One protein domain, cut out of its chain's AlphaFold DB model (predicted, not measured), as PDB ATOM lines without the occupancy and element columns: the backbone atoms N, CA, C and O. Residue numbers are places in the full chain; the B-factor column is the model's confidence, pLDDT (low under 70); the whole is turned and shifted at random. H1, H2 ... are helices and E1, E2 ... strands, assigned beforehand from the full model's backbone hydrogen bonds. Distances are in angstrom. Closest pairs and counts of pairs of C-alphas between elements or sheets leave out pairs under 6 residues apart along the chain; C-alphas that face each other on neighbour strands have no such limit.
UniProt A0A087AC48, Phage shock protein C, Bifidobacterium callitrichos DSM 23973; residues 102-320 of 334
ATOM      1  N   GLN A 102      27.486   8.162 -21.584       84.62
ATOM      2  CA  GLN A 102      26.430   7.396 -20.910       84.62
ATOM      3  C   GLN A 102      25.027   7.865 -21.327       84.62
ATOM      4  O   GLN A 102      24.628   8.976 -20.994       84.62
ATOM      5  N   VAL A 103      24.244   6.989 -21.956       85.69
ATOM      6  CA  VAL A 103      22.811   7.150 -22.237       85.69
ATOM      7  C   VAL A 103      22.006   6.427 -21.162       85.69
ATOM      8  O   VAL A 103      21.980   5.197 -21.109       85.69
ATOM      9  N   GLN A 104      21.332   7.192 -20.306       82.00
ATOM     10  CA  GLN A 104      20.476   6.638 -19.256       82.00
ATOM     11  C   GLN A 104      19.074   6.348 -19.799       82.00
ATOM     12  O   GLN A 104      18.303   7.253 -20.114       82.00
ATOM     13  N   MET A 105      18.715   5.071 -19.876       76.12
ATOM     14  CA  MET A 105      17.409   4.586 -20.315       76.12
ATOM     15  C   MET A 105      16.500   4.323 -19.114       76.12
ATOM     16  O   MET A 105      16.187   3.184 -18.764       76.12
ATOM     17  N   GLY A 106      16.090   5.413 -18.461       64.56
ATOM     18  CA  GLY A 106      15.184   5.385 -17.316       64.56
ATOM     19  C   GLY A 106      14.749   6.779 -16.852       64.56
ATOM     20  O   GLY A 106      15.527   7.730 -16.856       64.56
ATOM     21  N   GLY A 107      13.489   6.904 -16.424       58.38
ATOM     22  CA  GLY A 107      12.916   8.133 -15.851       58.38
ATOM     23  C   GLY A 107      11.957   8.897 -16.779       58.38
ATOM     24  O   GLY A 107      11.698   8.490 -17.904       58.38
ATOM     25  N   ASN A 108      11.394  10.008 -16.290       53.19
ATOM     26  CA  ASN A 108      10.513  10.912 -17.055       53.19
ATOM     27  C   ASN A 108      11.329  11.865 -17.956       53.19
ATOM     28  O   ASN A 108      11.174  13.082 -17.885       53.19
ATOM     29  N   HIS A 109      12.233  11.328 -18.772       52.88
ATOM     30  CA  HIS A 109      13.097  12.139 -19.630       52.88
ATOM     31  C   HIS A 109      12.574  12.109 -21.065       52.88
ATOM     32  O   HIS A 109      12.970  11.267 -21.860       52.88
ATOM     33  N   GLY A 110      11.676  13.045 -21.378       53.50
ATOM     34  CA  GLY A 110      11.438  13.484 -22.751       53.50
ATOM     35  C   GLY A 110      12.519  14.491 -23.122       53.50
ATOM     36  O   GLY A 110      12.278  15.691 -23.050       53.50
ATOM     37  N   SER A 111      13.740  14.026 -23.389       55.59
ATOM     38  CA  SER A 111      14.847  14.922 -23.736       55.59
ATOM     39  C   SER A 111      15.440  14.537 -25.075       55.59
ATOM     40  O   SER A 111      16.150  13.538 -25.197       55.59
ATOM     41  N   SER A 112      15.205  15.390 -26.065       64.81
ATOM     42  CA  SER A 112      15.989  15.410 -27.289       64.81
ATOM     43  C   SER A 112      17.440  15.763 -26.953       64.81
ATOM     44  O   SER A 112      17.705  16.604 -26.091       64.81
ATOM     45  N   ASN A 113      18.397  15.123 -27.618       66.69
ATOM     46  CA  ASN A 113      19.824  15.457 -27.549       66.69
ATOM     47  C   ASN A 113      20.522  15.310 -26.184       66.69
ATOM     48  O   ASN A 113      21.562  15.937 -25.966       66.69
ATOM     49  N   ALA A 114      20.006  14.465 -25.283       60.69
ATOM     50  CA  ALA A 114      20.486  14.333 -23.897       60.69
ATOM     51  C   ALA A 114      21.997  14.042 -23.745       60.69
ATOM     52  O   ALA A 114      22.567  14.217 -22.671       60.69
ATOM     53  N   ASN A 115      22.673  13.631 -24.819       72.19
ATOM     54  CA  ASN A 115      24.043  13.134 -24.783       72.19
ATOM     55  C   ASN A 115      24.895  13.607 -25.970       72.19
ATOM     56  O   ASN A 115      25.826  12.923 -26.387       72.19
ATOM     57  N   GLY A 116      24.551  14.747 -26.574       72.38
ATOM     58  CA  GLY A 116      25.269  15.291 -27.733       72.38
ATOM     59  C   GLY A 116      25.020  14.550 -29.055       72.38
ATOM     60  O   GLY A 116      25.340  15.098 -30.111       72.38
ATOM     61  N   MET A 117      24.408  13.366 -29.005       81.94
ATOM     62  CA  MET A 117      23.787  12.671 -30.136       81.94
ATOM     63  C   MET A 117      22.433  13.282 -30.471       81.94
ATOM     64  O   MET A 117      21.787  13.821 -29.576       81.94
ATOM     65  N   ILE A 118      21.994  13.159 -31.722       82.50
ATOM     66  CA  ILE A 118      20.620  13.483 -32.099       82.50
ATOM     67  C   ILE A 118      19.763  12.250 -31.863       82.50
ATOM     68  O   ILE A 118      19.815  11.266 -32.600       82.50
ATOM     69  N   ALA A 119      19.044  12.286 -30.751       79.44
ATOM     70  CA  ALA A 119      18.258  11.170 -30.271       79.44
ATOM     71  C   ALA A 119      17.026  11.655 -29.523       79.44
ATOM     72  O   ALA A 119      17.030  12.740 -28.937       79.44
ATOM     73  N   LEU A 120      15.997  10.820 -29.528       77.12
ATOM     74  CA  LEU A 120      14.745  11.030 -28.831       77.12
ATOM     75  C   LEU A 120      14.524   9.898 -27.841       77.12
ATOM     76  O   LEU A 120      14.791   8.735 -28.138       77.12
ATOM     77  N   GLN A 121      14.029  10.260 -26.665       75.62
ATOM     78  CA  GLN A 121      13.715   9.323 -25.603       75.62
ATOM     79  C   GLN A 121      12.288   9.564 -25.129       75.62
ATOM     80  O   GLN A 121      11.938  10.685 -24.773       75.62
ATOM     81  N   GLU A 122      11.465   8.520 -25.123       72.81
ATOM     82  CA  GLU A 122      10.091   8.593 -24.625       72.81
ATOM     83  C   GLU A 122       9.636   7.230 -24.092       72.81
ATOM     84  O   GLU A 122      10.293   6.205 -24.276       72.81
ATOM     85  N   LYS A 123       8.467   7.198 -23.452       69.94
ATOM     86  CA  LYS A 123       7.795   5.947 -23.108       69.94
ATOM     87  C   LYS A 123       7.017   5.429 -24.317       69.94
ATOM     88  O   LYS A 123       5.942   5.926 -24.629       69.94
ATOM     89  N   TYR A 124       7.531   4.393 -24.964       64.75
ATOM     90  CA  TYR A 124       6.884   3.726 -26.088       64.75
ATOM     91  C   TYR A 124       5.954   2.605 -25.599       64.75
ATOM     92  O   TYR A 124       6.377   1.752 -24.827       64.75
ATOM     93  N   LYS A 125       4.699   2.590 -26.078       58.59
ATOM     94  CA  LYS A 125       3.605   1.673 -25.677       58.59
ATOM     95  C   LYS A 125       3.314   1.676 -24.162       58.59
ATOM     96  O   LYS A 125       4.068   1.118 -23.373       58.59
ATOM     97  N   ASP A 126       2.187   2.280 -23.774       53.16
ATOM     98  CA  ASP A 126       1.590   2.286 -22.424       53.16
ATOM     99  C   ASP A 126       2.580   2.119 -21.254       53.16
ATOM    100  O   ASP A 126       2.760   1.042 -20.685       53.16
ATOM    101  N   ALA A 127       3.195   3.242 -20.873       56.28
ATOM    102  CA  ALA A 127       3.872   3.509 -19.601       56.28
ATOM    103  C   ALA A 127       5.061   2.619 -19.173       56.28
ATOM    104  O   ALA A 127       5.676   2.951 -18.156       56.28
ATOM    105  N   LYS A 128       5.410   1.546 -19.898       60.03
ATOM    106  CA  LYS A 128       6.394   0.554 -19.424       60.03
ATOM    107  C   LYS A 128       7.731   0.540 -20.153       60.03
ATOM    108  O   LYS A 128       8.716   0.239 -19.497       60.03
ATOM    109  N   VAL A 129       7.807   0.899 -21.436       66.00
ATOM    110  CA  VAL A 129       9.076   0.811 -22.181       66.00
ATOM    111  C   VAL A 129       9.666   2.198 -22.412       66.00
ATOM    112  O   VAL A 129       9.122   2.988 -23.171       66.00
ATOM    113  N   ASN A 130      10.792   2.498 -21.774       77.19
ATOM    114  CA  ASN A 130      11.680   3.589 -22.148       77.19
ATOM    115  C   ASN A 130      12.327   3.233 -23.488       77.19
ATOM    116  O   ASN A 130      13.173   2.339 -23.567       77.19
ATOM    117  N   TYR A 131      11.895   3.925 -24.534       83.25
ATOM    118  CA  TYR A 131      12.435   3.793 -25.870       83.25
ATOM    119  C   TYR A 131      13.339   4.971 -26.175       83.25
ATOM    120  O   TYR A 131      12.949   6.126 -26.006       83.25
ATOM    121  N   TRP A 132      14.544   4.663 -26.620       87.81
ATOM    122  CA  TRP A 132      15.507   5.631 -27.104       87.81
ATOM    123  C   TRP A 132      15.762   5.353 -28.582       87.81
ATOM    124  O   TRP A 132      15.963   4.204 -28.958       87.81
ATOM    125  N   VAL A 133      15.759   6.373 -29.427       88.62
ATOM    126  CA  VAL A 133      16.093   6.227 -30.846       88.62
ATOM    127  C   VAL A 133      17.006   7.351 -31.286       88.62
ATOM    128  O   VAL A 133      16.787   8.502 -30.919       88.62
ATOM    129  N   SER A 134      18.025   7.021 -32.072       90.75
ATOM    130  CA  SER A 134      18.954   8.000 -32.638       90.75
ATOM    131  C   SER A 134      18.939   7.989 -34.147       90.75
ATOM    132  O   SER A 134      18.603   6.969 -34.739       90.75
ATOM    133  N   ASP A 135      19.293   9.124 -34.735       90.44
ATOM    134  CA  ASP A 135      19.410   9.282 -36.176       90.44
ATOM    135  C   ASP A 135      20.751   8.762 -36.724       90.44
ATOM    136  O   ASP A 135      21.666   8.389 -35.985       90.44
ATOM    137  N   ALA A 136      20.897   8.803 -38.047       91.00
ATOM    138  CA  ALA A 136      22.128   8.388 -38.710       91.00
ATOM    139  C   ALA A 136      23.137   9.538 -38.918       91.00
ATOM    140  O   ALA A 136      24.064   9.390 -39.709       91.00
ATOM    141  N   SER A 137      22.974  10.696 -38.265       90.31
ATOM    142  CA  SER A 137      23.767  11.888 -38.592       90.31
ATOM    143  C   SER A 137      25.258  11.740 -38.264       90.31
ATOM    144  O   SER A 137      25.627  10.990 -37.358       90.31
ATOM    145  N   PRO A 138      26.159  12.509 -38.910       89.81
ATOM    146  CA  PRO A 138      27.603  12.397 -38.678       89.81
ATOM    147  C   PRO A 138      27.995  12.687 -37.228       89.81
ATOM    148  O   PRO A 138      28.942  12.107 -36.701       89.81
ATOM    149  N   LYS A 139      27.237  13.563 -36.559       88.94
ATOM    150  CA  LYS A 139      27.428  13.887 -35.145       88.94
ATOM    151  C   LYS A 139      27.084  12.695 -34.254       88.94
ATOM    152  O   LYS A 139      27.889  12.337 -33.397       88.94
ATOM    153  N   THR A 140      25.925  12.071 -34.471       90.75
ATOM    154  CA  THR A 140      25.513  10.856 -33.755       90.75
ATOM    155  C   THR A 140      26.480   9.709 -34.032       90.75
ATOM    156  O   THR A 140      26.987   9.084 -33.102       90.75
ATOM    157  N   TYR A 141      26.827   9.497 -35.301       90.88
ATOM    158  CA  TYR A 141      27.760   8.458 -35.718       90.88
ATOM    159  C   TYR A 141      29.143   8.626 -35.080       90.88
ATOM    160  O   TYR A 141      29.702   7.673 -34.544       90.88
ATOM    161  N   SER A 142      29.673   9.852 -35.034       90.31
ATOM    162  CA  SER A 142      30.945  10.141 -34.363       90.31
ATOM    163  C   SER A 142      30.913   9.816 -32.865       90.31
ATOM    164  O   SER A 142      31.904   9.311 -32.340       90.31
ATOM    165  N   GLN A 143      29.791  10.049 -32.176       89.88
ATOM    166  CA  GLN A 143      29.640   9.657 -30.769       89.88
ATOM    167  C   GLN A 143      29.630   8.135 -30.605       89.88
ATOM    168  O   GLN A 143      30.313   7.613 -29.728       89.88
ATOM    169  N   LEU A 144      28.935   7.414 -31.488       90.56
ATOM    170  CA  LEU A 144      28.936   5.949 -31.503       90.56
ATOM    171  C   LEU A 144      30.342   5.373 -31.738       90.56
ATOM    172  O   LEU A 144      30.706   4.378 -31.110       90.56
ATOM    173  N   LYS A 145      31.159   6.019 -32.580       87.69
ATOM    174  CA  LYS A 145      32.577   5.664 -32.763       87.69
ATOM    175  C   LYS A 145      33.403   5.916 -31.501       87.69
ATOM    176  O   LYS A 145      34.200   5.064 -31.119       87.69
ATOM    177  N   ASN A 146      33.201   7.053 -30.834       87.56
ATOM    178  CA  ASN A 146      33.922   7.395 -29.601       87.56
ATOM    179  C   ASN A 146      33.541   6.492 -28.417       87.56
ATOM    180  O   ASN A 146      34.356   6.287 -27.520       87.56
ATOM    181  N   GLY A 147      32.335   5.925 -28.440       87.25
ATOM    182  CA  GLY A 147      31.858   4.962 -27.462       87.25
ATOM    183  C   GLY A 147      30.623   5.444 -26.721       87.25
ATOM    184  O   GLY A 147      30.603   6.534 -26.147       87.25
ATOM    185  N   VAL A 148      29.592   4.602 -26.701       88.75
ATOM    186  CA  VAL A 148      28.325   4.881 -26.021       88.75
ATOM    187  C   VAL A 148      27.999   3.762 -25.045       88.75
ATOM    188  O   VAL A 148      28.074   2.577 -25.371       88.75
ATOM    189  N   TRP A 149      27.634   4.152 -23.828       86.88
ATOM    190  CA  TRP A 149      27.184   3.238 -22.792       86.88
ATOM    191  C   TRP A 149      25.691   3.420 -22.546       86.88
ATOM    192  O   TRP A 149      25.245   4.445 -22.043       86.88
ATOM    193  N   PHE A 150      24.926   2.398 -22.889       86.31
ATOM    194  CA  PHE A 150      23.494   2.296 -22.689       86.31
ATOM    195  C   PHE A 150      23.193   1.685 -21.320       86.31
ATOM    196  O   PHE A 150      23.476   0.511 -21.099       86.31
ATOM    197  N   ASP A 151      22.609   2.478 -20.423       82.50
ATOM    198  CA  ASP A 151      22.339   2.091 -19.038       82.50
ATOM    199  C   ASP A 151      20.841   2.133 -18.733       82.50
ATOM    200  O   ASP A 151      20.260   3.204 -18.548       82.50
ATOM    201  N   GLY A 152      20.198   0.969 -18.741       77.69
ATOM    202  CA  GLY A 152      18.767   0.817 -18.500       77.69
ATOM    203  C   GLY A 152      18.413   0.482 -17.055       77.69
ATOM    204  O   GLY A 152      19.215  -0.044 -16.286       77.69
ATOM    205  N   THR A 153      17.162   0.743 -16.677       73.75
ATOM    206  CA  THR A 153      16.629   0.294 -15.378       73.75
ATOM    207  C   THR A 153      16.251  -1.186 -15.369       73.75
ATOM    208  O   THR A 153      16.305  -1.825 -14.323       73.75
ATOM    209  N   ASN A 154      15.820  -1.723 -16.513       72.44
ATOM    210  CA  ASN A 154      15.409  -3.115 -16.680       72.44
ATOM    211  C   ASN A 154      15.473  -3.489 -18.166       72.44
ATOM    212  O   ASN A 154      14.952  -2.755 -19.004       72.44
ATOM    213  N   TYR A 155      16.035  -4.659 -18.472       70.62
ATOM    214  CA  TYR A 155      16.209  -5.177 -19.829       70.62
ATOM    215  C   TYR A 155      14.929  -5.155 -20.683       70.62
ATOM    216  O   TYR A 155      14.987  -4.848 -21.871       70.62
ATOM    217  N   PHE A 156      13.770  -5.459 -20.089       70.62
ATOM    218  CA  PHE A 156      12.489  -5.503 -20.813       70.62
ATOM    219  C   PHE A 156      11.864  -4.126 -21.047       70.62
ATOM    220  O   PHE A 156      11.075  -3.955 -21.976       70.62
ATOM    221  N   ASP A 157      12.224  -3.160 -20.210       76.81
ATOM    222  CA  ASP A 157      11.631  -1.829 -20.187       76.81
ATOM    223  C   ASP A 157      12.572  -0.786 -20.803       76.81
ATOM    224  O   ASP A 157      12.160   0.340 -21.025       76.81
ATOM    225  N   ALA A 158      13.835  -1.113 -21.075       82.94
ATOM    226  CA  ALA A 158      14.813  -0.207 -21.666       82.94
ATOM    227  C   ALA A 158      15.227  -0.724 -23.044       82.94
ATOM    228  O   ALA A 158      16.002  -1.674 -23.159       82.94
ATOM    229  N   THR A 159      14.693  -0.104 -24.096       86.19
ATOM    230  CA  THR A 159      15.027  -0.436 -25.486       86.19
ATOM    231  C   THR A 159      15.624   0.776 -26.188       86.19
ATOM    232  O   THR A 159      15.033   1.850 -26.175       86.19
ATOM    233  N   ALA A 160      16.770   0.599 -26.836       89.06
ATOM    234  CA  ALA A 160      17.390   1.602 -27.692       89.06
ATOM    235  C   ALA A 160      17.435   1.114 -29.139       89.06
ATOM    236  O   ALA A 160      17.754  -0.045 -29.390       89.06
ATOM    237  N   ASN A 161      17.165   2.006 -30.085       90.88
ATOM    238  CA  ASN A 161      17.364   1.787 -31.504       90.88
ATOM    239  C   ASN A 161      18.389   2.788 -32.056       90.88
ATOM    240  O   ASN A 161      18.176   4.001 -32.061       90.88
ATOM    241  N   ILE A 162      19.520   2.277 -32.520       93.25
ATOM    242  CA  ILE A 162      20.491   3.040 -33.294       93.25
ATOM    243  C   ILE A 162      20.062   2.920 -34.753       93.25
ATOM    244  O   ILE A 162      20.331   1.904 -35.401       93.25
ATOM    245  N   ASP A 163      19.353   3.931 -35.251       92.94
ATOM    246  CA  ASP A 163      18.780   3.897 -36.589       92.94
ATOM    247  C   ASP A 163      19.775   4.442 -37.617       92.94
ATOM    248  O   ASP A 163      19.907   5.644 -37.829       92.94
ATOM    249  N   LEU A 164      20.478   3.527 -38.283       92.88
ATOM    250  CA  LEU A 164      21.365   3.829 -39.403       92.88
ATOM    251  C   LEU A 164      20.683   3.578 -40.754       92.88
ATOM    252  O   LEU A 164      21.343   3.666 -41.788       92.88
ATOM    253  N   SER A 165      19.375   3.290 -40.794       90.56
ATOM    254  CA  SER A 165      18.657   2.960 -42.038       90.56
ATOM    255  C   SER A 165      18.736   4.065 -43.098       90.56
ATOM    256  O   SER A 165      18.658   3.798 -44.299       90.56
ATOM    257  N   ARG A 166      18.921   5.316 -42.660       89.81
ATOM    258  CA  ARG A 166      19.056   6.512 -43.500       89.81
ATOM    259  C   ARG A 166      20.483   7.054 -43.566       89.81
ATOM    260  O   ARG A 166      20.662   8.214 -43.920       89.81
ATOM    261  N   PHE A 167      21.499   6.234 -43.297       89.69
ATOM    262  CA  PHE A 167      22.913   6.640 -43.327       89.69
ATOM    263  C   PHE A 167      23.312   7.390 -44.610       89.69
ATOM    264  O   PHE A 167      23.985   8.413 -44.575       89.69
ATOM    265  N   ASN A 168      22.810   6.954 -45.765       87.62
ATOM    266  CA  ASN A 168      23.102   7.578 -47.058       87.62
ATOM    267  C   ASN A 168      22.499   8.979 -47.277       87.62
ATOM    268  O   ASN A 168      22.826   9.627 -48.270       87.62
ATOM    269  N   ARG A 169      21.602   9.442 -46.398       88.38
ATOM    270  CA  ARG A 169      21.030  10.800 -46.442       88.38
ATOM    271  C   ARG A 169      21.976  11.848 -45.870       88.38
ATOM    272  O   ARG A 169      21.759  13.040 -46.072       88.38
ATOM    273  N   TRP A 170      23.021  11.399 -45.193       86.88
ATOM    274  CA  TRP A 170      23.957  12.227 -44.465       86.88
ATOM    275  C   TRP A 170      25.315  12.270 -45.163       86.88
ATOM    276  O   TRP A 170      25.765  11.301 -45.778       86.88
ATOM    277  N   TYR A 171      25.994  13.412 -45.061       86.81
ATOM    278  CA  TYR A 171      27.381  13.506 -45.500       86.81
ATOM    279  C   TYR A 171      28.304  12.951 -44.416       86.81
ATOM    280  O   TYR A 171      28.536  13.602 -43.401       86.81
ATOM    281  N   HIS A 172      28.850  11.765 -44.657       86.44
ATOM    282  CA  HIS A 172      29.850  11.137 -43.801       86.44
ATOM    283  C   HIS A 172      31.255  11.266 -44.394       86.44
ATOM    284  O   HIS A 172      31.418  11.340 -45.620       86.44
ATOM    285  N   ALA A 173      32.268  11.278 -43.522       83.69
ATOM    286  CA  ALA A 173      33.661  11.264 -43.950       83.69
ATOM    287  C   ALA A 173      33.943  10.002 -44.783       83.69
ATOM    288  O   ALA A 173      33.275   8.981 -44.630       83.69
ATOM    289  N   ASP A 174      34.929  10.051 -45.679       79.44
ATOM    290  CA  ASP A 174      35.197   8.921 -46.580       79.44
ATOM    291  C   ASP A 174      35.538   7.621 -45.833       79.44
ATOM    292  O   ASP A 174      35.123   6.559 -46.281       79.44
ATOM    293  N   GLY A 175      36.173   7.706 -44.658       78.31
ATOM    294  CA  GLY A 175      36.453   6.549 -43.792       78.31
ATOM    295  C   GLY A 175      35.259   6.024 -42.980       78.31
ATOM    296  O   GLY A 175      35.393   5.028 -42.280       78.31
ATOM    297  N   ASP A 176      34.098   6.681 -43.040       82.81
ATOM    298  CA  ASP A 176      32.857   6.217 -42.399       82.81
ATOM    299  C   ASP A 176      31.927   5.506 -43.398       82.81
ATOM    300  O   ASP A 176      30.894   4.959 -43.013       82.81
ATOM    301  N   LYS A 177      32.248   5.545 -44.696       81.00
ATOM    302  CA  LYS A 177      31.449   4.936 -45.762       81.00
ATOM    303  C   LYS A 177      32.095   3.645 -46.215       81.00
ATOM    304  O   LYS A 177      33.307   3.568 -46.385       81.00
ATOM    305  N   ASN A 178      31.268   2.648 -46.492       77.94
ATOM    306  CA  ASN A 178      31.765   1.405 -47.046       77.94
ATOM    307  C   ASN A 178      32.310   1.638 -48.459       77.94
ATOM    308  O   ASN A 178      31.596   2.099 -49.351       77.94
ATOM    309  N   ARG A 179      33.579   1.276 -48.665       71.56
ATOM    310  CA  ARG A 179      34.282   1.452 -49.943       71.56
ATOM    311  C   ARG A 179      33.647   0.704 -51.122       71.56
ATOM    312  O   ARG A 179      33.868   1.081 -52.270       71.56
ATOM    313  N   PHE A 180      32.899  -0.365 -50.860       67.31
ATOM    314  CA  PHE A 180      32.248  -1.178 -51.890       67.31
ATOM    315  C   PHE A 180      30.770  -0.842 -52.061       67.31
ATOM    316  O   PHE A 180      30.248  -0.915 -53.173       67.31
ATOM    317  N   ILE A 181      30.102  -0.453 -50.974       74.81
ATOM    318  CA  ILE A 181      28.683  -0.105 -50.970       74.81
ATOM    319  C   ILE A 181      28.522   1.299 -50.385       74.81
ATOM    320  O   ILE A 181      28.307   1.467 -49.193       74.81
ATOM    321  N   ASN A 182      28.587   2.322 -51.238       71.75
ATOM    322  CA  ASN A 182      28.673   3.732 -50.822       71.75
ATOM    323  C   ASN A 182      27.551   4.236 -49.887       71.75
ATOM    324  O   ASN A 182      27.705   5.289 -49.274       71.75
ATOM    325  N   TRP A 183      26.410   3.544 -49.813       80.38
ATOM    326  CA  TRP A 183      25.283   3.885 -48.936       80.38
ATOM    327  C   TRP A 183      25.289   3.130 -47.599       80.38
ATOM    328  O   TRP A 183      24.410   3.372 -46.773       80.38
ATOM    329  N   CYS A 184      26.267   2.251 -47.376       83.50
ATOM    330  CA  CYS A 184      26.443   1.523 -46.129       83.50
ATOM    331  C   CYS A 184      27.452   2.206 -45.201       83.50
ATOM    332  O   CYS A 184      28.460   2.744 -45.677       83.50
ATOM    333  N   PRO A 185      27.223   2.131 -43.879       88.12
ATOM    334  CA  PRO A 185      28.209   2.561 -42.898       88.12
ATOM    335  C   PRO A 185      29.460   1.667 -42.935       88.12
ATOM    336  O   PRO A 185      29.403   0.502 -43.338       88.12
ATOM    337  N   ALA A 186      30.589   2.216 -42.496       84.25
ATOM    338  CA  ALA A 186      31.857   1.518 -42.306       84.25
ATOM    339  C   ALA A 186      32.641   2.079 -41.116       84.25
ATOM    340  O   ALA A 186      32.319   3.136 -40.578       84.25
ATOM    341  N   GLY A 187      33.674   1.353 -40.700       81.25
ATOM    342  CA  GLY A 187      34.393   1.619 -39.463       81.25
ATOM    343  C   GLY A 187      33.735   0.935 -38.270       81.25
ATOM    344  O   GLY A 187      32.887   0.053 -38.417       81.25
ATOM    345  N   GLN A 188      34.143   1.338 -37.068       82.00
ATOM    346  CA  GLN A 188      33.765   0.674 -35.823       82.00
ATOM    347  C   GLN A 188      32.982   1.600 -34.891       82.00
ATOM    348  O   GLN A 188      33.438   2.702 -34.582       82.00
ATOM    349  N   ILE A 189      31.852   1.110 -34.378       86.62
ATOM    350  CA  ILE A 189      31.160   1.704 -33.228       86.62
ATOM    351  C   ILE A 189      31.460   0.911 -31.960       86.62
ATOM    352  O   ILE A 189      31.660  -0.302 -32.008       86.62
ATOM    353  N   ASN A 190      31.487   1.597 -30.821       85.25
ATOM    354  CA  ASN A 190      31.820   1.002 -29.535       85.25
ATOM    355  C   ASN A 190      30.631   1.113 -28.581       85.25
ATOM    356  O   ASN A 190      30.180   2.214 -28.265       85.25
ATOM    357  N   LEU A 191      30.135  -0.029 -28.112       84.62
ATOM    358  CA  LEU A 191      28.937  -0.119 -27.287       84.62
ATOM    359  C   LEU A 191      29.219  -0.843 -25.968       84.62
ATOM    360  O   LEU A 191      29.901  -1.869 -25.925       84.62
ATOM    361  N   ILE A 192      28.621  -0.321 -24.902       82.31
ATOM    362  CA  ILE A 192      28.465  -0.986 -23.604       82.31
ATOM    363  C   ILE A 192      26.969  -0.991 -23.307       82.31
ATOM    364  O   ILE A 192      26.321   0.045 -23.455       82.31
ATOM    365  N   VAL A 193      26.400  -2.131 -22.913       80.69
ATOM    366  CA  VAL A 193      24.952  -2.229 -22.653       80.69
ATOM    367  C   VAL A 193      24.697  -2.907 -21.317       80.69
ATOM    368  O   VAL A 193      25.057  -4.066 -21.118       80.69
ATOM    369  N   THR A 194      24.038  -2.189 -20.412       78.88
ATOM    370  CA  THR A 194      23.657  -2.671 -19.084       78.88
ATOM    371  C   THR A 194      22.145  -2.587 -18.902       78.88
ATOM    372  O   THR A 194      21.552  -1.528 -19.090       78.88
ATOM    373  N   ASN A 195      21.512  -3.709 -18.542       77.12
ATOM    374  CA  ASN A 195      20.075  -3.832 -18.272       77.12
ATOM    375  C   ASN A 195      19.190  -3.221 -19.372       77.12
ATOM    376  O   ASN A 195      18.205  -2.542 -19.079       77.12
ATOM    377  N   ALA A 196      19.555  -3.435 -20.635       81.06
ATOM    378  CA  ALA A 196      18.860  -2.856 -21.777       81.06
ATOM    379  C   ALA A 196      19.015  -3.693 -23.049       81.06
ATOM    380  O   ALA A 196      19.922  -4.519 -23.184       81.06
ATOM    381  N   ASN A 197      18.124  -3.447 -24.002       84.56
ATOM    382  CA  ASN A 197      18.146  -4.049 -25.324       84.56
ATOM    383  C   ASN A 197      18.460  -2.983 -26.378       84.56
ATOM    384  O   ASN A 197      17.677  -2.057 -26.570       84.56
ATOM    385  N   VAL A 198      19.594  -3.117 -27.062       87.38
ATOM    386  CA  VAL A 198      19.996  -2.232 -28.157       87.38
ATOM    387  C   VAL A 198      19.786  -2.947 -29.486       87.38
ATOM    388  O   VAL A 198      20.346  -4.012 -29.748       87.38
ATOM    389  N   GLN A 199      18.995  -2.337 -30.354       88.62
ATOM    390  CA  GLN A 199      18.882  -2.696 -31.754       88.62
ATOM    391  C   GLN A 199      19.698  -1.715 -32.594       88.62
ATOM    392  O   GLN A 199      19.665  -0.514 -32.357       88.62
ATOM    393  N   VAL A 200      20.433  -2.225 -33.575       90.81
ATOM    394  CA  VAL A 200      21.059  -1.424 -34.625       90.81
ATOM    395  C   VAL A 200      20.296  -1.708 -35.908       90.81
ATOM    396  O   VAL A 200      20.326  -2.837 -36.407       90.81
ATOM    397  N   THR A 201      19.577  -0.711 -36.420       91.31
ATOM    398  CA  THR A 201      18.888  -0.823 -37.706       91.31
ATOM    399  C   THR A 201      19.834  -0.402 -38.821       91.31
ATOM    400  O   THR A 201      20.270   0.746 -38.861       91.31
ATOM    401  N   LEU A 202      20.152  -1.317 -39.735       88.75
ATOM    402  CA  LEU A 202      20.988  -1.036 -40.902       88.75
ATOM    403  C   LEU A 202      20.153  -0.908 -42.178       88.75
ATOM    404  O   LEU A 202      19.086  -1.520 -42.276       88.75
ATOM    405  N   PRO A 203      20.641  -0.170 -43.191       87.50
ATOM    406  CA  PRO A 203      20.054  -0.219 -44.521       87.50
ATOM    407  C   PRO A 203      20.119  -1.648 -45.092       87.50
ATOM    408  O   PRO A 203      21.080  -2.384 -44.852       87.50
ATOM    409  N   ASP A 204      19.086  -2.044 -45.834       81.56
ATOM    410  CA  ASP A 204      18.911  -3.423 -46.306       81.56
ATOM    411  C   ASP A 204      20.074  -3.871 -47.189       81.56
ATOM    412  O   ASP A 204      20.338  -3.251 -48.211       81.56
ATOM    413  N   GLY A 205      20.746  -4.968 -46.829       72.56
ATOM    414  CA  GLY A 205      21.881  -5.505 -47.591       72.56
ATOM    415  C   GLY A 205      23.250  -4.946 -47.191       72.56
ATOM    416  O   GLY A 205      24.250  -5.297 -47.820       72.56
ATOM    417  N   CYS A 206      23.330  -4.116 -46.144       76.94
ATOM    418  CA  CYS A 206      24.616  -3.680 -45.606       76.94
ATOM    419  C   CYS A 206      25.331  -4.776 -44.803       76.94
ATOM    420  O   CYS A 206      24.759  -5.310 -43.852       76.94
ATOM    421  N   PRO A 207      26.607  -5.072 -45.110       72.50
ATOM    422  CA  PRO A 207      27.383  -6.038 -44.348       72.50
ATOM    423  C   PRO A 207      27.783  -5.469 -42.982       72.50
ATOM    424  O   PRO A 207      28.170  -4.305 -42.864       72.50
ATOM    425  N   TYR A 208      27.749  -6.322 -41.960       75.25
ATOM    426  CA  TYR A 208      28.179  -5.987 -40.606       75.25
ATOM    427  C   TYR A 208      28.877  -7.167 -39.928       75.25
ATOM    428  O   TYR A 208      28.695  -8.327 -40.306       75.25
ATOM    429  N   SER A 209      29.664  -6.873 -38.896       71.50
ATOM    430  CA  SER A 209      30.270  -7.888 -38.036       71.50
ATOM    431  C   SER A 209      30.370  -7.429 -36.587       71.50
ATOM    432  O   SER A 209      30.481  -6.234 -36.315       71.50
ATOM    433  N   PHE A 210      30.378  -8.385 -35.660       72.88
ATOM    434  CA  PHE A 210      30.652  -8.131 -34.245       72.88
ATOM    435  C   PHE A 210      32.121  -8.389 -33.897       72.88
ATOM    436  O   PHE A 210      32.711  -9.354 -34.394       72.88
ATOM    437  N   GLY A 211      32.666  -7.560 -33.003       63.28
ATOM    438  CA  GLY A 211      34.029  -7.672 -32.471       63.28
ATOM    439  C   GLY A 211      34.921  -6.479 -32.817       63.28
ATOM    440  O   GLY A 211      34.535  -5.604 -33.590       63.28
ATOM    441  N   ARG A 212      36.115  -6.455 -32.218       58.34
ATOM    442  CA  ARG A 212      37.176  -5.463 -32.448       58.34
ATOM    443  C   ARG A 212      38.424  -6.173 -32.939       58.34
ATOM    444  O   ARG A 212      38.820  -7.152 -32.318       58.34
ATOM    445  N   ASP A 213      39.053  -5.690 -34.010       52.12
ATOM    446  CA  ASP A 213      40.310  -6.262 -34.531       52.12
ATOM    447  C   ASP A 213      40.231  -7.795 -34.766       52.12
ATOM    448  O   ASP A 213      41.218  -8.521 -34.664       52.12
ATOM    449  N   GLY A 214      39.028  -8.312 -35.045       46.38
ATOM    450  CA  GLY A 214      38.767  -9.746 -35.193       46.38
ATOM    451  C   GLY A 214      38.554 -10.531 -33.893       46.38
ATOM    452  O   GLY A 214      38.460 -11.747 -33.966       46.38
ATOM    453  N   MET A 215      38.451  -9.891 -32.729       42.75
ATOM    454  CA  MET A 215      38.217 -10.533 -31.432       42.75
ATOM    455  C   MET A 215      36.817 -10.204 -30.895       42.75
ATOM    456  O   MET A 215      36.432  -9.033 -30.805       42.75
ATOM    457  N   LEU A 216      36.073 -11.231 -30.483       48.06
ATOM    458  CA  LEU A 216      34.984 -11.063 -29.536       48.06
ATOM    459  C   LEU A 216      35.614 -10.937 -28.155       48.06
ATOM    460  O   LEU A 216      36.299 -11.848 -27.702       48.06
ATOM    461  N   LEU A 217      35.377  -9.820 -27.479       46.97
ATOM    462  CA  LEU A 217      35.668  -9.760 -26.054       46.97
ATOM    463  C   LEU A 217      34.703 -10.729 -25.349       46.97
ATOM    464  O   LEU A 217      33.506 -10.740 -25.646       46.97
ATOM    465  N   ASP A 218      35.254 -11.567 -24.472       40.97
ATOM    466  CA  ASP A 218      34.699 -12.793 -23.855       40.97
ATOM    467  C   ASP A 218      33.456 -12.564 -22.947       40.97
ATOM    468  O   ASP A 218      33.126 -13.363 -22.075       40.97
ATOM    469  N   GLU A 219      32.769 -11.429 -23.100       42.78
ATOM    470  CA  GLU A 219      31.839 -10.858 -22.116       42.78
ATOM    471  C   GLU A 219      30.531 -10.331 -22.749       42.78
ATOM    472  O   GLU A 219      29.738  -9.636 -22.107       42.78
ATOM    473  N   ALA A 220      30.260 -10.673 -24.015       44.41
ATOM    474  CA  ALA A 220      28.992 -10.351 -24.663       44.41
ATOM    475  C   ALA A 220      27.842 -11.232 -24.141       44.41
ATOM    476  O   ALA A 220      27.771 -12.419 -24.449       44.41
ATOM    477  N   SER A 221      26.899 -10.654 -23.382       41.53
ATOM    478  CA  SER A 221      25.784 -11.417 -22.787       41.53
ATOM    479  C   SER A 221      24.814 -11.976 -23.841       41.53
ATOM    480  O   SER A 221      24.219 -13.033 -23.624       41.53
ATOM    481  N   ALA A 222      24.658 -11.283 -24.981       49.38
ATOM    482  CA  ALA A 222      24.145 -11.830 -26.239       49.38
ATOM    483  C   ALA A 222      24.298 -10.868 -27.426       49.38
ATOM    484  O   ALA A 222      23.945  -9.688 -27.345       49.38
ATOM    485  N   ILE A 223      24.710 -11.434 -28.562       56.34
ATOM    486  CA  ILE A 223      24.724 -10.806 -29.888       56.34
ATOM    487  C   ILE A 223      23.826 -11.599 -30.843       56.34
ATOM    488  O   ILE A 223      23.712 -12.820 -30.732       56.34
ATOM    489  N   GLY A 224      23.156 -10.925 -31.775       55.50
ATOM    490  CA  GLY A 224      22.277 -11.600 -32.732       55.50
ATOM    491  C   GLY A 224      21.885 -10.727 -33.916       55.50
ATOM    492  O   GLY A 224      21.970  -9.507 -33.854       55.50
ATOM    493  N   GLY A 225      21.460 -11.356 -35.006       53.22
ATOM    494  CA  GLY A 225      21.089 -10.665 -36.240       53.22
ATOM    495  C   GLY A 225      21.041 -11.633 -37.417       53.22
ATOM    496  O   GLY A 225      21.636 -12.716 -37.367       53.22
ATOM    497  N   TRP A 226      20.287 -11.281 -38.458       48.41
ATOM    498  CA  TRP A 226      20.202 -12.103 -39.666       48.41
ATOM    499  C   TRP A 226      21.513 -11.999 -40.452       48.41
ATOM    500  O   TRP A 226      21.978 -10.894 -40.730       48.41
ATOM    501  N   GLY A 227      22.143 -13.140 -40.753       50.25
ATOM    502  CA  GLY A 227      23.453 -13.177 -41.411       50.25
ATOM    503  C   GLY A 227      24.624 -12.716 -40.531       50.25
ATOM    504  O   GLY A 227      25.654 -12.321 -41.067       50.25
ATOM    505  N   THR A 228      24.477 -12.757 -39.197       54.22
ATOM    506  CA  THR A 228      25.517 -12.327 -38.251       54.22
ATOM    507  C   THR A 228      26.848 -13.028 -38.521       54.22
ATOM    508  O   THR A 228      26.949 -14.262 -38.481       54.22
ATOM    509  N   LEU A 229      27.877 -12.205 -38.727       53.78
ATOM    510  CA  LEU A 229      29.275 -12.604 -38.724       53.78
ATOM    511  C   LEU A 229      29.869 -12.277 -37.356       53.78
ATOM    512  O   LEU A 229      29.955 -11.113 -36.955       53.78
ATOM    513  N   VAL A 230      30.278 -13.320 -36.648       53.62
ATOM    514  CA  VAL A 230      30.983 -13.215 -35.376       53.62
ATOM    515  C   VAL A 230      32.456 -13.506 -35.625       53.62
ATOM    516  O   VAL A 230      32.781 -14.569 -36.158       53.62
ATOM    517  N   ARG A 231      33.348 -12.579 -35.267       53.84
ATOM    518  CA  ARG A 231      34.798 -12.783 -35.387       53.84
ATOM    519  C   ARG A 231      35.404 -13.031 -34.010       53.84
ATOM    520  O   ARG A 231      35.319 -12.159 -33.155       53.84
ATOM    521  N   ASP A 232      36.016 -14.196 -33.822       47.44
ATOM    522  CA  ASP A 232      36.840 -14.518 -32.656       47.44
ATOM    523  C   ASP A 232      38.207 -15.048 -33.120       47.44
ATOM    524  O   ASP A 232      38.359 -16.180 -33.585       47.44
ATOM    525  N   ASN A 233      39.219 -14.187 -33.051       49.47
ATOM    526  CA  ASN A 233      40.533 -14.383 -33.652       49.47
ATOM    527  C   ASN A 233      40.443 -14.735 -35.155       49.47
ATOM    528  O   ASN A 233      39.762 -14.078 -35.941       49.47
ATOM    529  N   ASN A 234      41.154 -15.787 -35.574       41.00
ATOM    530  CA  ASN A 234      41.168 -16.299 -36.945       41.00
ATOM    531  C   ASN A 234      39.953 -17.201 -37.255       41.00
ATOM    532  O   ASN A 234      39.943 -17.890 -38.275       41.00
ATOM    533  N   VAL A 235      38.962 -17.263 -36.354       39.66
ATOM    534  CA  VAL A 235      37.763 -18.093 -36.490       39.66
ATOM    535  C   VAL A 235      36.554 -17.183 -36.689       39.66
ATOM    536  O   VAL A 235      36.202 -16.368 -35.840       39.66
ATOM    537  N   MET A 236      35.920 -17.310 -37.854       48.12
ATOM    538  CA  MET A 236      34.684 -16.605 -38.174       48.12
ATOM    539  C   MET A 236      33.510 -17.569 -38.024       48.12
ATOM    540  O   MET A 236      33.459 -18.599 -38.700       48.12
ATOM    541  N   PHE A 237      32.556 -17.229 -37.163       47.03
ATOM    542  CA  PHE A 237      31.312 -17.974 -37.013       47.03
ATOM    543  C   PHE A 237      30.202 -17.253 -37.777       47.03
ATOM    544  O   PHE A 237      29.878 -16.097 -37.497       47.03
ATOM    545  N   VAL A 238      29.623 -17.940 -38.760       49.12
ATOM    546  CA  VAL A 238      28.452 -17.462 -39.503       49.12
ATOM    547  C   VAL A 238      27.214 -18.047 -38.847       49.12
ATOM    548  O   VAL A 238      27.065 -19.268 -38.769       49.12
ATOM    549  N   THR A 239      26.313 -17.186 -38.388       47.75
ATOM    550  CA  THR A 239      25.023 -17.637 -37.851       47.75
ATOM    551  C   THR A 239      24.031 -17.718 -39.019       47.75
ATOM    552  O   THR A 239      23.885 -16.731 -39.743       47.75
ATOM    553  N   PRO A 240      23.396 -18.878 -39.290       36.25
ATOM    554  CA  PRO A 240      22.698 -19.103 -40.552       36.25
ATOM    555  C   PRO A 240      21.484 -18.183 -40.725       36.25
ATOM    556  O   PRO A 240      20.599 -18.108 -39.878       36.25
ATOM    557  N   GLY A 241      21.462 -17.519 -41.877       39.22
ATOM    558  CA  GLY A 241      20.423 -16.606 -42.345       39.22
ATOM    559  C   GLY A 241      20.807 -16.046 -43.711       39.22
ATOM    560  O   GLY A 241      20.726 -14.854 -43.926       39.22
ATOM    561  N   TYR A 242      21.336 -16.879 -44.607       36.22
ATOM    562  CA  TYR A 242      21.737 -16.455 -45.948       36.22
ATOM    563  C   TYR A 242      20.829 -17.145 -46.962       36.22
ATOM    564  O   TYR A 242      20.929 -18.357 -47.167       36.22
ATOM    565  N   SER A 243      19.915 -16.382 -47.562       30.44
ATOM    566  CA  SER A 243      19.208 -16.793 -48.772       30.44
ATOM    567  C   SER A 243      19.954 -16.197 -49.955       30.44
ATOM    568  O   SER A 243      20.047 -14.979 -50.087       30.44
ATOM    569  N   GLY A 244      20.563 -17.066 -50.757       34.31
ATOM    570  CA  GLY A 244      21.303 -16.667 -51.940       34.31
ATOM    571  C   GLY A 244      20.365 -16.089 -52.993       34.31
ATOM    572  O   GLY A 244      19.570 -16.816 -53.583       34.31
ATOM    573  N   TYR A 245      20.513 -14.800 -53.269       29.45
ATOM    574  CA  TYR A 245      20.153 -14.222 -54.556       29.45
ATOM    575  C   TYR A 245      21.207 -13.189 -54.949       29.45
ATOM    576  O   TYR A 245      21.624 -12.350 -54.154       29.45
ATOM    577  N   GLU A 246      21.671 -13.368 -56.182       35.44
ATOM    578  CA  GLU A 246      22.702 -12.641 -56.919       35.44
ATOM    579  C   GLU A 246      22.612 -11.123 -56.747       35.44
ATOM    580  O   GLU A 246      21.521 -10.580 -56.834       35.44
ATOM    581  N   TRP A 247      23.748 -10.445 -56.524       26.73
ATOM    582  CA  TRP A 247      24.551  -9.781 -57.569       26.73
ATOM    583  C   TRP A 247      26.015  -9.652 -57.094       26.73
ATOM    584  O   TRP A 247      26.297  -8.961 -56.124       26.73
ATOM    585  N   SER A 248      26.935 -10.356 -57.767       32.06
ATOM    586  CA  SER A 248      28.404 -10.164 -57.825       32.06
ATOM    587  C   SER A 248      29.149  -9.491 -56.657       32.06
ATOM    588  O   SER A 248      30.019  -8.653 -56.887       32.06
ATOM    589  N   TYR A 249      28.921  -9.923 -55.421       37.09
ATOM    590  CA  TYR A 249      29.879  -9.705 -54.342       37.09
ATOM    591  C   TYR A 249      30.228 -11.060 -53.749       37.09
ATOM    592  O   TYR A 249      29.436 -11.665 -53.027       37.09
ATOM    593  N   ARG A 250      31.377 -11.605 -54.161       36.12
ATOM    594  CA  ARG A 250      31.850 -12.873 -53.621       36.12
ATOM    595  C   ARG A 250      32.218 -12.627 -52.162       36.12
ATOM    596  O   ARG A 250      33.087 -11.797 -51.899       36.12
ATOM    597  N   PRO A 251      31.628 -13.371 -51.216       41.12
ATOM    598  CA  PRO A 251      32.115 -13.384 -49.846       41.12
ATOM    599  C   PRO A 251      33.619 -13.707 -49.784       41.12
ATOM    600  O   PRO A 251      34.301 -13.321 -48.846       41.12
ATOM    601  N   ASP A 252      34.144 -14.379 -50.811       38.75
ATOM    602  CA  ASP A 252      35.537 -14.789 -50.980       38.75
ATOM    603  C   ASP A 252      36.552 -13.633 -50.896       38.75
ATOM    604  O   ASP A 252      37.651 -13.855 -50.397       38.75
ATOM    605  N   ASP A 253      36.215 -12.407 -51.315       41.97
ATOM    606  CA  ASP A 253      37.144 -11.258 -51.252       41.97
ATOM    607  C   ASP A 253      37.218 -10.665 -49.830       41.97
ATOM    608  O   ASP A 253      38.262 -10.179 -49.383       41.97
ATOM    609  N   TRP A 254      36.107 -10.783 -49.097       42.38
ATOM    610  CA  TRP A 254      35.963 -10.510 -47.666       42.38
ATOM    611  C   TRP A 254      36.587 -11.616 -46.790       42.38
ATOM    612  O   TRP A 254      37.155 -11.325 -45.735       42.38
ATOM    613  N   PHE A 255      36.512 -12.877 -47.232       43.47
ATOM    614  CA  PHE A 255      37.009 -14.061 -46.523       43.47
ATOM    615  C   PHE A 255      38.515 -14.306 -46.719       43.47
ATOM    616  O   PHE A 255      39.186 -14.694 -45.765       43.47
ATOM    617  N   ASN A 256      39.069 -14.097 -47.921       36.84
ATOM    618  CA  ASN A 256      40.443 -14.514 -48.245       36.84
ATOM    619  C   ASN A 256      41.532 -13.512 -47.857       36.84
ATOM    620  O   ASN A 256      42.692 -13.900 -47.740       36.84
ATOM    621  N   ASN A 257      41.203 -12.234 -47.663       39.47
ATOM    622  CA  ASN A 257      42.248 -11.228 -47.470       39.47
ATOM    623  C   ASN A 257      42.808 -11.171 -46.045       39.47
ATOM    624  O   ASN A 257      43.817 -10.498 -45.839       39.47
ATOM    625  N   GLY A 258      42.197 -11.853 -45.064       40.25
ATOM    626  CA  GLY A 258      42.708 -11.937 -43.682       40.25
ATOM    627  C   GLY A 258      42.937 -10.583 -42.987       40.25
ATOM    628  O   GLY A 258      43.477 -10.535 -41.887       40.25
ATOM    629  N   LYS A 259      42.533  -9.487 -43.632       38.56
ATOM    630  CA  LYS A 259      42.645  -8.100 -43.211       38.56
ATOM    631  C   LYS A 259      41.303  -7.461 -43.515       38.56
ATOM    632  O   LYS A 259      40.968  -7.231 -44.676       38.56
ATOM    633  N   SER A 260      40.498  -7.255 -42.478       45.75
ATOM    634  CA  SER A 260      39.462  -6.235 -42.554       45.75
ATOM    635  C   SER A 260      40.202  -4.910 -42.470       45.75
ATOM    636  O   SER A 260      40.605  -4.513 -41.382       45.75
ATOM    637  N   ASP A 261      40.457  -4.267 -43.603       51.34
ATOM    638  CA  ASP A 261      40.760  -2.842 -43.532       51.34
ATOM    639  C   ASP A 261      39.531  -2.168 -42.886       51.34
ATOM    640  O   ASP A 261      38.387  -2.501 -43.215       51.34
ATOM    641  N   ASP A 262      39.747  -1.263 -41.932       51.59
ATOM    642  CA  ASP A 262      38.675  -0.593 -41.175       51.59
ATOM    643  C   ASP A 262      37.658   0.133 -42.087       51.59
ATOM    644  O   ASP A 262      36.522   0.395 -41.693       51.59
ATOM    645  N   ASP A 263      38.038   0.363 -43.345       50.81
ATOM    646  CA  ASP A 263      37.295   1.087 -44.377       50.81
ATOM    647  C   ASP A 263      36.235   0.242 -45.125       50.81
ATOM    648  O   ASP A 263      35.484   0.766 -45.954       50.81
ATOM    649  N   VAL A 264      36.180  -1.083 -44.912       54.72
ATOM    650  CA  VAL A 264      35.359  -1.999 -45.745       54.72
ATOM    651  C   VAL A 264      34.250  -2.751 -45.019       54.72
ATOM    652  O   VAL A 264      33.400  -3.347 -45.682       54.72
ATOM    653  N   SER A 265      34.170  -2.679 -43.691       64.94
ATOM    654  CA  SER A 265      33.046  -3.259 -42.942       64.94
ATOM    655  C   SER A 265      32.600  -2.407 -41.781       64.94
ATOM    656  O   SER A 265      33.426  -1.828 -41.084       64.94
ATOM    657  N   PHE A 266      31.291  -2.422 -41.540       77.75
ATOM    658  CA  PHE A 266      30.722  -1.900 -40.316       77.75
ATOM    659  C   PHE A 266      30.938  -2.895 -39.174       77.75
ATOM    660  O   PHE A 266      30.449  -4.028 -39.211       77.75
ATOM    661  N   GLN A 267      31.689  -2.470 -38.166       78.19
ATOM    662  CA  GLN A 267      32.013  -3.270 -36.998       78.19
ATOM    663  C   GLN A 267      31.273  -2.737 -35.776       78.19
ATOM    664  O   GLN A 267      31.264  -1.538 -35.491       78.19
ATOM    665  N   ILE A 268      30.664  -3.653 -35.031       79.88
ATOM    666  CA  ILE A 268      30.019  -3.355 -33.760       79.88
ATOM    667  C   ILE A 268      30.863  -3.998 -32.674       79.88
ATOM    668  O   ILE A 268      30.814  -5.212 -32.450       79.88
ATOM    669  N   ASN A 269      31.654  -3.170 -32.005       78.00
ATOM    670  CA  ASN A 269      32.427  -3.602 -30.862       78.00
ATOM    671  C   ASN A 269      31.563  -3.526 -29.601       78.00
ATOM    672  O   ASN A 269      31.042  -2.467 -29.249       78.00
ATOM    673  N   PHE A 270      31.443  -4.660 -28.920       73.31
ATOM    674  CA  PHE A 270      30.751  -4.785 -27.650       73.31
ATOM    675  C   PHE A 270      31.775  -5.162 -26.589       73.31
ATOM    676  O   PHE A 270      32.280  -6.282 -26.605       73.31
ATOM    677  N   LEU A 271      32.122  -4.221 -25.709       63.41
ATOM    678  CA  LEU A 271      33.199  -4.470 -24.750       63.41
ATOM    679  C   LEU A 271      32.729  -5.290 -23.562       63.41
ATOM    680  O   LEU A 271      33.370  -6.276 -23.237       63.41
ATOM    681  N   GLN A 272      31.623  -4.883 -22.944       61.59
ATOM    682  CA  GLN A 272      31.085  -5.481 -21.729       61.59
ATOM    683  C   GLN A 272      29.589  -5.192 -21.627       61.59
ATOM    684  O   GLN A 272      29.120  -4.105 -21.980       61.59
ATOM    685  N   GLY A 273      28.836  -6.152 -21.097       56.97
ATOM    686  CA  GLY A 273      27.434  -5.953 -20.775       56.97
ATOM    687  C   GLY A 273      26.968  -6.809 -19.617       56.97
ATOM    688  O   GLY A 273      27.451  -7.916 -19.401       56.97
ATOM    689  N   ASN A 274      26.006  -6.270 -18.880       61.47
ATOM    690  CA  ASN A 274      25.335  -6.953 -17.782       61.47
ATOM    691  C   ASN A 274      23.835  -6.914 -18.068       61.47
ATOM    692  O   ASN A 274      23.291  -5.819 -18.185       61.47
ATOM    693  N   SER A 275      23.179  -8.059 -18.275       63.50
ATOM    694  CA  SER A 275      21.824  -8.124 -18.855       63.50
ATOM    695  C   SER A 275      21.643  -7.218 -20.082       63.50
ATOM    696  O   SER A 275      20.627  -6.538 -20.228       63.50
ATOM    697  N   GLY A 276      22.660  -7.149 -20.943       67.38
ATOM    698  CA  GLY A 276      22.641  -6.357 -22.168       67.38
ATOM    699  C   GLY A 276      22.478  -7.245 -23.394       67.38
ATOM    700  O   GLY A 276      23.133  -8.281 -23.499       67.38
ATOM    701  N   LYS A 277      21.636  -6.838 -24.345       76.69
ATOM    702  CA  LYS A 277      21.577  -7.461 -25.675       76.69
ATOM    703  C   LYS A 277      21.875  -6.421 -26.736       76.69
ATOM    704  O   LYS A 277      21.308  -5.332 -26.689       76.69
ATOM    705  N   VAL A 278      22.689  -6.796 -27.719       78.44
ATOM    706  CA  VAL A 278      22.817  -6.045 -28.971       78.44
ATOM    707  C   VAL A 278      22.328  -6.912 -30.116       78.44
ATOM    708  O   VAL A 278      22.723  -8.071 -30.249       78.44
ATOM    709  N   SER A 279      21.446  -6.367 -30.948       79.56
ATOM    710  CA  SER A 279      20.994  -7.054 -32.152       79.56
ATOM    711  C   SER A 279      20.992  -6.161 -33.374       79.56
ATOM    712  O   SER A 279      20.667  -4.985 -33.273       79.56
ATOM    713  N   VAL A 280      21.335  -6.729 -34.524       80.88
ATOM    714  CA  VAL A 280      21.294  -6.031 -35.809       80.88
ATOM    715  C   VAL A 280      20.091  -6.513 -36.600       80.88
ATOM    716  O   VAL A 280      19.846  -7.718 -36.699       80.88
ATOM    717  N   VAL A 281      19.335  -5.567 -37.148       83.56
ATOM    718  CA  VAL A 281      18.161  -5.830 -37.986       83.56
ATOM    719  C   VAL A 281      18.213  -4.912 -39.202       83.56
ATOM    720  O   VAL A 281      18.684  -3.781 -39.109       83.56
ATOM    721  N   TYR A 282      17.756  -5.399 -40.351       84.31
ATOM    722  CA  TYR A 282      17.622  -4.571 -41.546       84.31
ATOM    723  C   TYR A 282      16.368  -3.696 -41.473       84.31
ATOM    724  O   TYR A 282      15.395  -4.046 -40.805       84.31
ATOM    725  N   ALA A 283      16.387  -2.547 -42.142       85.25
ATOM    726  CA  ALA A 283      15.285  -1.593 -42.138       85.25
ATOM    727  C   ALA A 283      13.950  -2.231 -42.567       85.25
ATOM    728  O   ALA A 283      12.921  -1.917 -41.971       85.25
ATOM    729  N   SER A 284      13.967  -3.164 -43.526       80.56
ATOM    730  CA  SER A 284      12.783  -3.915 -43.973       80.56
ATOM    731  C   SER A 284      12.157  -4.804 -42.897       80.56
ATOM    732  O   SER A 284      10.945  -5.023 -42.904       80.56
ATOM    733  N   ASP A 285      12.979  -5.316 -41.982       78.69
ATOM    734  CA  ASP A 285      12.601  -6.328 -40.991       78.69
ATOM    735  C   ASP A 285      12.425  -5.724 -39.591       78.69
ATOM    736  O   ASP A 285      12.036  -6.412 -38.640       78.69
ATOM    737  N   SER A 286      12.729  -4.433 -39.442       80.62
ATOM    738  CA  SER A 286      12.612  -3.739 -38.170       80.62
ATOM    739  C   SER A 286      11.145  -3.587 -37.776       80.62
ATOM    740  O   SER A 286      10.360  -2.889 -38.412       80.62
ATOM    741  N   GLY A 287      10.769  -4.234 -36.672       77.62
ATOM    742  CA  GLY A 287       9.485  -4.010 -36.007       77.62
ATOM    743  C   GLY A 287       9.484  -2.801 -35.062       77.62
ATOM    744  O   GLY A 287       8.468  -2.554 -34.403       77.62
ATOM    745  N   MET A 288      10.613  -2.093 -34.930       80.31
ATOM    746  CA  MET A 288      10.750  -0.910 -34.075       80.31
ATOM    747  C   MET A 288      10.576   0.377 -34.897       80.31
ATOM    748  O   MET A 288      10.973   0.406 -36.061       80.31
ATOM    749  N   PRO A 289      10.008   1.457 -34.324       83.38
ATOM    750  CA  PRO A 289       9.905   2.735 -35.021       83.38
ATOM    751  C   PRO A 289      11.284   3.276 -35.413       83.38
ATOM    752  O   PRO A 289      12.173   3.381 -34.564       83.38
ATOM    753  N   SER A 290      11.439   3.675 -36.673       87.50
ATOM    754  CA  SER A 290      12.601   4.460 -37.109       87.50
ATOM    755  C   SER A 290      12.646   5.813 -36.389       87.50
ATOM    756  O   SER A 290      11.631   6.267 -35.845       87.50
ATOM    757  N   TYR A 291      13.791   6.498 -36.415       87.38
ATOM    758  CA  TYR A 291      13.893   7.872 -35.906       87.38
ATOM    759  C   TYR A 291      12.844   8.773 -36.576       87.38
ATOM    760  O   TYR A 291      12.094   9.489 -35.912       87.38
ATOM    761  N   THR A 292      12.711   8.653 -37.898       86.31
ATOM    762  CA  THR A 292      11.711   9.368 -38.694       86.31
ATOM    763  C   THR A 292      10.274   9.071 -38.234       86.31
ATOM    764  O   THR A 292       9.464   9.991 -38.107       86.31
ATOM    765  N   ASP A 293       9.920   7.808 -37.983       85.25
ATOM    766  CA  ASP A 293       8.566   7.448 -37.530       85.25
ATOM    767  C   ASP A 293       8.280   7.957 -36.118       85.25
ATOM    768  O   ASP A 293       7.157   8.365 -35.815       85.25
ATOM    769  N   PHE A 294       9.312   7.979 -35.278       79.31
ATOM    770  CA  PHE A 294       9.237   8.485 -33.920       79.31
ATOM    771  C   PHE A 294       9.056  10.007 -33.877       79.31
ATOM    772  O   PHE A 294       8.198  10.512 -33.154       79.31
ATOM    773  N   VAL A 295       9.782  10.760 -34.711       80.44
ATOM    774  CA  VAL A 295       9.547  12.205 -34.868       80.44
ATOM    775  C   VAL A 295       8.126  12.450 -35.383       80.44
ATOM    776  O   VAL A 295       7.400  13.267 -34.821       80.44
ATOM    777  N   LYS A 296       7.664  11.694 -36.391       80.00
ATOM    778  CA  LYS A 296       6.283  11.813 -36.899       80.00
ATOM    779  C   LYS A 296       5.235  11.575 -35.823       80.00
ATOM    780  O   LYS A 296       4.218  12.260 -35.833       80.00
ATOM    781  N   SER A 297       5.438  10.610 -34.922       75.81
ATOM    782  CA  SER A 297       4.464  10.341 -33.860       75.81
ATOM    783  C   SER A 297       4.359  11.487 -32.857       75.81
ATOM    784  O   SER A 297       3.259  11.726 -32.369       75.81
ATOM    785  N   HIS A 298       5.452  12.215 -32.614       70.25
ATOM    786  CA  HIS A 298       5.468  13.424 -31.783       70.25
ATOM    787  C   HIS A 298       4.849  14.630 -32.504       70.25
ATOM    788  O   HIS A 298       4.153  15.435 -31.899       70.25
ATOM    789  N   VAL A 299       5.032  14.713 -33.824       67.38
ATOM    790  CA  VAL A 299       4.548  15.813 -34.673       67.38
ATOM    791  C   VAL A 299       3.070  15.656 -35.080       67.38
ATOM    792  O   VAL A 299       2.516  16.542 -35.719       67.38
ATOM    793  N   LYS A 300       2.376  14.574 -34.693       60.44
ATOM    794  CA  LYS A 300       0.998  14.236 -35.131       60.44
ATOM    795  C   LYS A 300      -0.072  15.336 -34.996       60.44
ATOM    796  O   LYS A 300      -1.106  15.202 -35.640       60.44
ATOM    797  N   ASN A 301       0.159  16.387 -34.208       56.16
ATOM    798  CA  ASN A 301      -0.752  17.530 -34.061       56.16
ATOM    799  C   ASN A 301      -0.207  18.840 -34.674       56.16
ATOM    800  O   ASN A 301      -0.619  19.913 -34.247       56.16
ATOM    801  N   ASP A 302       0.768  18.771 -35.588       57.28
ATOM    802  CA  ASP A 302       1.524  19.924 -36.117       57.28
ATOM    803  C   ASP A 302       2.209  20.780 -35.028       57.28
ATOM    804  O   ASP A 302       2.682  21.892 -35.278       57.28
ATOM    805  N   ASP A 303       2.346  20.231 -33.816       64.19
ATOM    806  CA  ASP A 303       3.000  20.870 -32.676       64.19
ATOM    807  C   ASP A 303       4.524  20.695 -32.737       64.19
ATOM    808  O   ASP A 303       5.177  20.119 -31.859       64.19
ATOM    809  N   TRP A 304       5.107  21.219 -33.815       65.25
ATOM    810  CA  TRP A 304       6.554  21.290 -34.019       65.25
ATOM    811  C   TRP A 304       7.279  22.054 -32.904       65.25
ATOM    812  O   TRP A 304       8.497  21.946 -32.807       65.25
ATOM    813  N   ALA A 305       6.565  22.815 -32.063       63.50
ATOM    814  CA  ALA A 305       7.153  23.553 -30.949       63.50
ATOM    815  C   ALA A 305       7.685  22.633 -29.836       63.50
ATOM    816  O   ALA A 305       8.553  23.048 -29.068       63.50
ATOM    817  N   SER A 306       7.200  21.390 -29.767       64.62
ATOM    818  CA  SER A 306       7.697  20.363 -28.841       64.62
ATOM    819  C   SER A 306       9.040  19.750 -29.264       64.62
ATOM    820  O   SER A 306       9.701  19.099 -28.454       64.62
ATOM    821  N   VAL A 307       9.463  19.974 -30.512       70.62
ATOM    822  CA  VAL A 307      10.687  19.421 -31.097       70.62
ATOM    823  C   VAL A 307      11.733  20.525 -31.220       70.62
ATOM    824  O   VAL A 307      11.455  21.611 -31.728       70.62
ATOM    825  N   ASP A 308      12.965  20.268 -30.781       75.94
ATOM    826  CA  ASP A 308      14.033  21.252 -30.942       75.94
ATOM    827  C   ASP A 308      14.431  21.436 -32.422       75.94
ATOM    828  O   ASP A 308      14.288  20.538 -33.257       75.94
ATOM    829  N   ALA A 309      14.969  22.614 -32.752       76.81
ATOM    830  CA  ALA A 309      15.319  22.978 -34.126       76.81
ATOM    831  C   ALA A 309      16.344  22.028 -34.781       76.81
ATOM    832  O   ALA A 309      16.314  21.844 -35.999       76.81
ATOM    833  N   THR A 310      17.221  21.402 -33.993       81.06
ATOM    834  CA  THR A 310      18.204  20.421 -34.477       81.06
ATOM    835  C   THR A 310      17.494  19.139 -34.890       81.06
ATOM    836  O   THR A 310      17.659  18.684 -36.019       81.06
ATOM    837  N   THR A 311      16.637  18.601 -34.019       80.94
ATOM    838  CA  THR A 311      15.842  17.397 -34.304       80.94
ATOM    839  C   THR A 311      14.956  17.604 -35.540       80.94
ATOM    840  O   THR A 311      14.914  16.734 -36.415       80.94
ATOM    841  N   LYS A 312      14.323  18.783 -35.674       80.69
ATOM    842  CA  LYS A 312      13.530  19.154 -36.861       80.69
ATOM    843  C   LYS A 312      14.369  19.150 -38.141       80.69
ATOM    844  O   LYS A 312      13.993  18.491 -39.104       80.69
ATOM    845  N   HIS A 313      15.513  19.840 -38.146       82.94
ATOM    846  CA  HIS A 313      16.401  19.886 -39.313       82.94
ATOM    847  C   HIS A 313      16.820  18.479 -39.755       82.94
ATOM    848  O   HIS A 313      16.826  18.164 -40.941       82.94
ATOM    849  N   HIS A 314      17.143  17.613 -38.796       84.31
ATOM    850  CA  HIS A 314      17.573  16.252 -39.087       84.31
ATOM    851  C   HIS A 314      16.447  15.395 -39.675       84.31
ATOM    852  O   HIS A 314      16.651  14.695 -40.665       84.31
ATOM    853  N   TYR A 315      15.235  15.528 -39.143       84.62
ATOM    854  CA  TYR A 315      14.052  14.896 -39.717       84.62
ATOM    855  C   TYR A 315      13.758  15.359 -41.156       84.62
ATOM    856  O   TYR A 315      13.457  14.542 -42.032       84.62
ATOM    857  N   ASP A 316      13.853  16.663 -41.415       83.31
ATOM    858  CA  ASP A 316      13.640  17.255 -42.739       83.31
ATOM    859  C   ASP A 316      14.650  16.700 -43.760       83.31
ATOM    860  O   ASP A 316      14.267  16.277 -44.856       83.31
ATOM    861  N   VAL A 317      15.923  16.580 -43.365       84.94
ATOM    862  CA  VAL A 317      16.984  15.947 -44.171       84.94
ATOM    863  C   VAL A 317      16.669  14.474 -44.463       84.94
ATOM    864  O   VAL A 317      16.756  14.040 -45.616       84.94
ATOM    865  N   GLU A 318      16.261  13.693 -43.460       84.06
ATOM    866  CA  GLU A 318      15.978  12.260 -43.631       84.06
ATOM    867  C   GLU A 318      14.750  11.969 -44.499       84.06
ATOM    868  O   GLU A 318      14.721  10.983 -45.254       84.06
ATOM    869  N   THR A 319      13.733  12.825 -44.400       82.81
ATOM    870  CA  THR A 319      12.481  12.696 -45.151       82.81
ATOM    871  C   THR A 319      12.501  13.422 -46.492       82.81
ATOM    872  O   THR A 319      11.612  13.190 -47.313       82.81
ATOM    873  N   GLY A 320      13.512  14.258 -46.744       76.94
ATOM    874  CA  GLY A 320      13.544  15.162 -47.893       76.94
ATOM    875  C   GLY A 320      12.418  16.198 -47.853       76.94
ATOM    876  O   GLY A 320      12.045  16.734 -48.896       76.94
TER     877      GLY A 320
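Overview. This is residues 102 to 320 of the 334 residues of the protein "Phage shock protein C" of Bifidobacterium callitrichos DSM 23973 (UniProt A0A087AC48). The chain is wound in a few stacked turns, forming one strongly twisted sheet folded over into two walls, in which the long strands E6 and E11 each turn back on themselves. E1, E4, E7, E9 and E10 extend one wall, E2, E3, E5 and E8 the other; H1 packs on E6, H3 covers E2 and E3 with H4 packed on it, and H2 lies at the other end of the long axis. The 219 printed residues have four named helices and eleven named strands, in the order E1 E2 E3 H1 E4 E5 E6 E7 E8 E9 E10 H2 E11 H3 H4. The sheet is branched and mixed, and the class is mixed, helices and strands, with 109 residues in named elements, under half. The whole is compact, with a radius of gyration of the C-alphas of 17.2 A and spans of 53 by 38 by 31 A.

Arrangement. E6, residues 187 to 202, bends by 154 degrees at residue 190, and its parallel neighbour E11, residues 266 to 282, bends by 161 degrees at residue 272; N 198 and O 277 are 2.8 A apart, within hydrogen-bond range. On the other side of E6 lie two parallel neighbours, E4, residues 148 to 152 (N 150 to O 192, 2.8 A), and E5, residues 158 to 163 (N 160 to O 197, 2.8 A). E1, residues 102 to 105, is a parallel neighbour of E4 and lies on one side of it, with E6 on the other side; N 103 and O 149 are 2.7 A apart, within hydrogen-bond range. E3, residues 129 to 134, is a parallel neighbour of E5 and lies on one side of it, with E6 on the other side, N 161 and O 132 being 2.7 A apart; E3 forms a hairpin with its antiparallel neighbour E2, residues 119 to 124, where N 120 and O 133 are 2.8 A apart, both pairs within hydrogen-bond range. E11 has parallel neighbours E7, residues 208 to 210 (N 268 to O 209, 2.9 A), and E8, residues 223 to 225 (N 280 to O 224, 2.9 A). E7 is parallel to E9, residues 229 to 232 (N 210 to O 229, 3.0 A), in a hairpin with E10, residues 235 to 238 (N 230 to O 237, 2.9 A). H1, residues 138 to 146, is on the sheet; its closest C-alpha pair with E6 is Lys 145 and Ile 189, 4.2 A. H3, residues 291 to 299, is over E2 and E3 at a height of 9.9 A and touches H4, residues 309 to 319, at a steep tilt of 59 degrees, opposite ways; the C-alphas of Thr 292 and Tyr 315 are closest, 6.1 A. H2, residues 251 to 256, is not on the sheet and touches no helix. In H1, H2, H3 and H4 every O i to N i+4 pair is within hydrogen-bond range.

Along the chain. E1 begins at C-alpha 102, (26.430, 7.396, -20.910). From first to last C-alpha E3 measures 16.1 A, E5 16.0 A, H4 15.3 A, E2 14.2 A, E6 13.7 A and E11 13.4 A. E11 ends at C-alpha 282, (17.622, -4.571, -41.546), and H4 at C-alpha 319, (12.481, 12.696, -45.151).

Size, cuts and confidence. The C-alphas farthest apart, of Asn 256 and Asn 301, are 54.1 A apart. The printed part has no cut. The links E1 to E2, E5 to E6, E7 to E8 and E10 to H2 are long. The mean pLDDT of the printed part is 70.0, and 86 residues are under 70, among them residues 211 to 265.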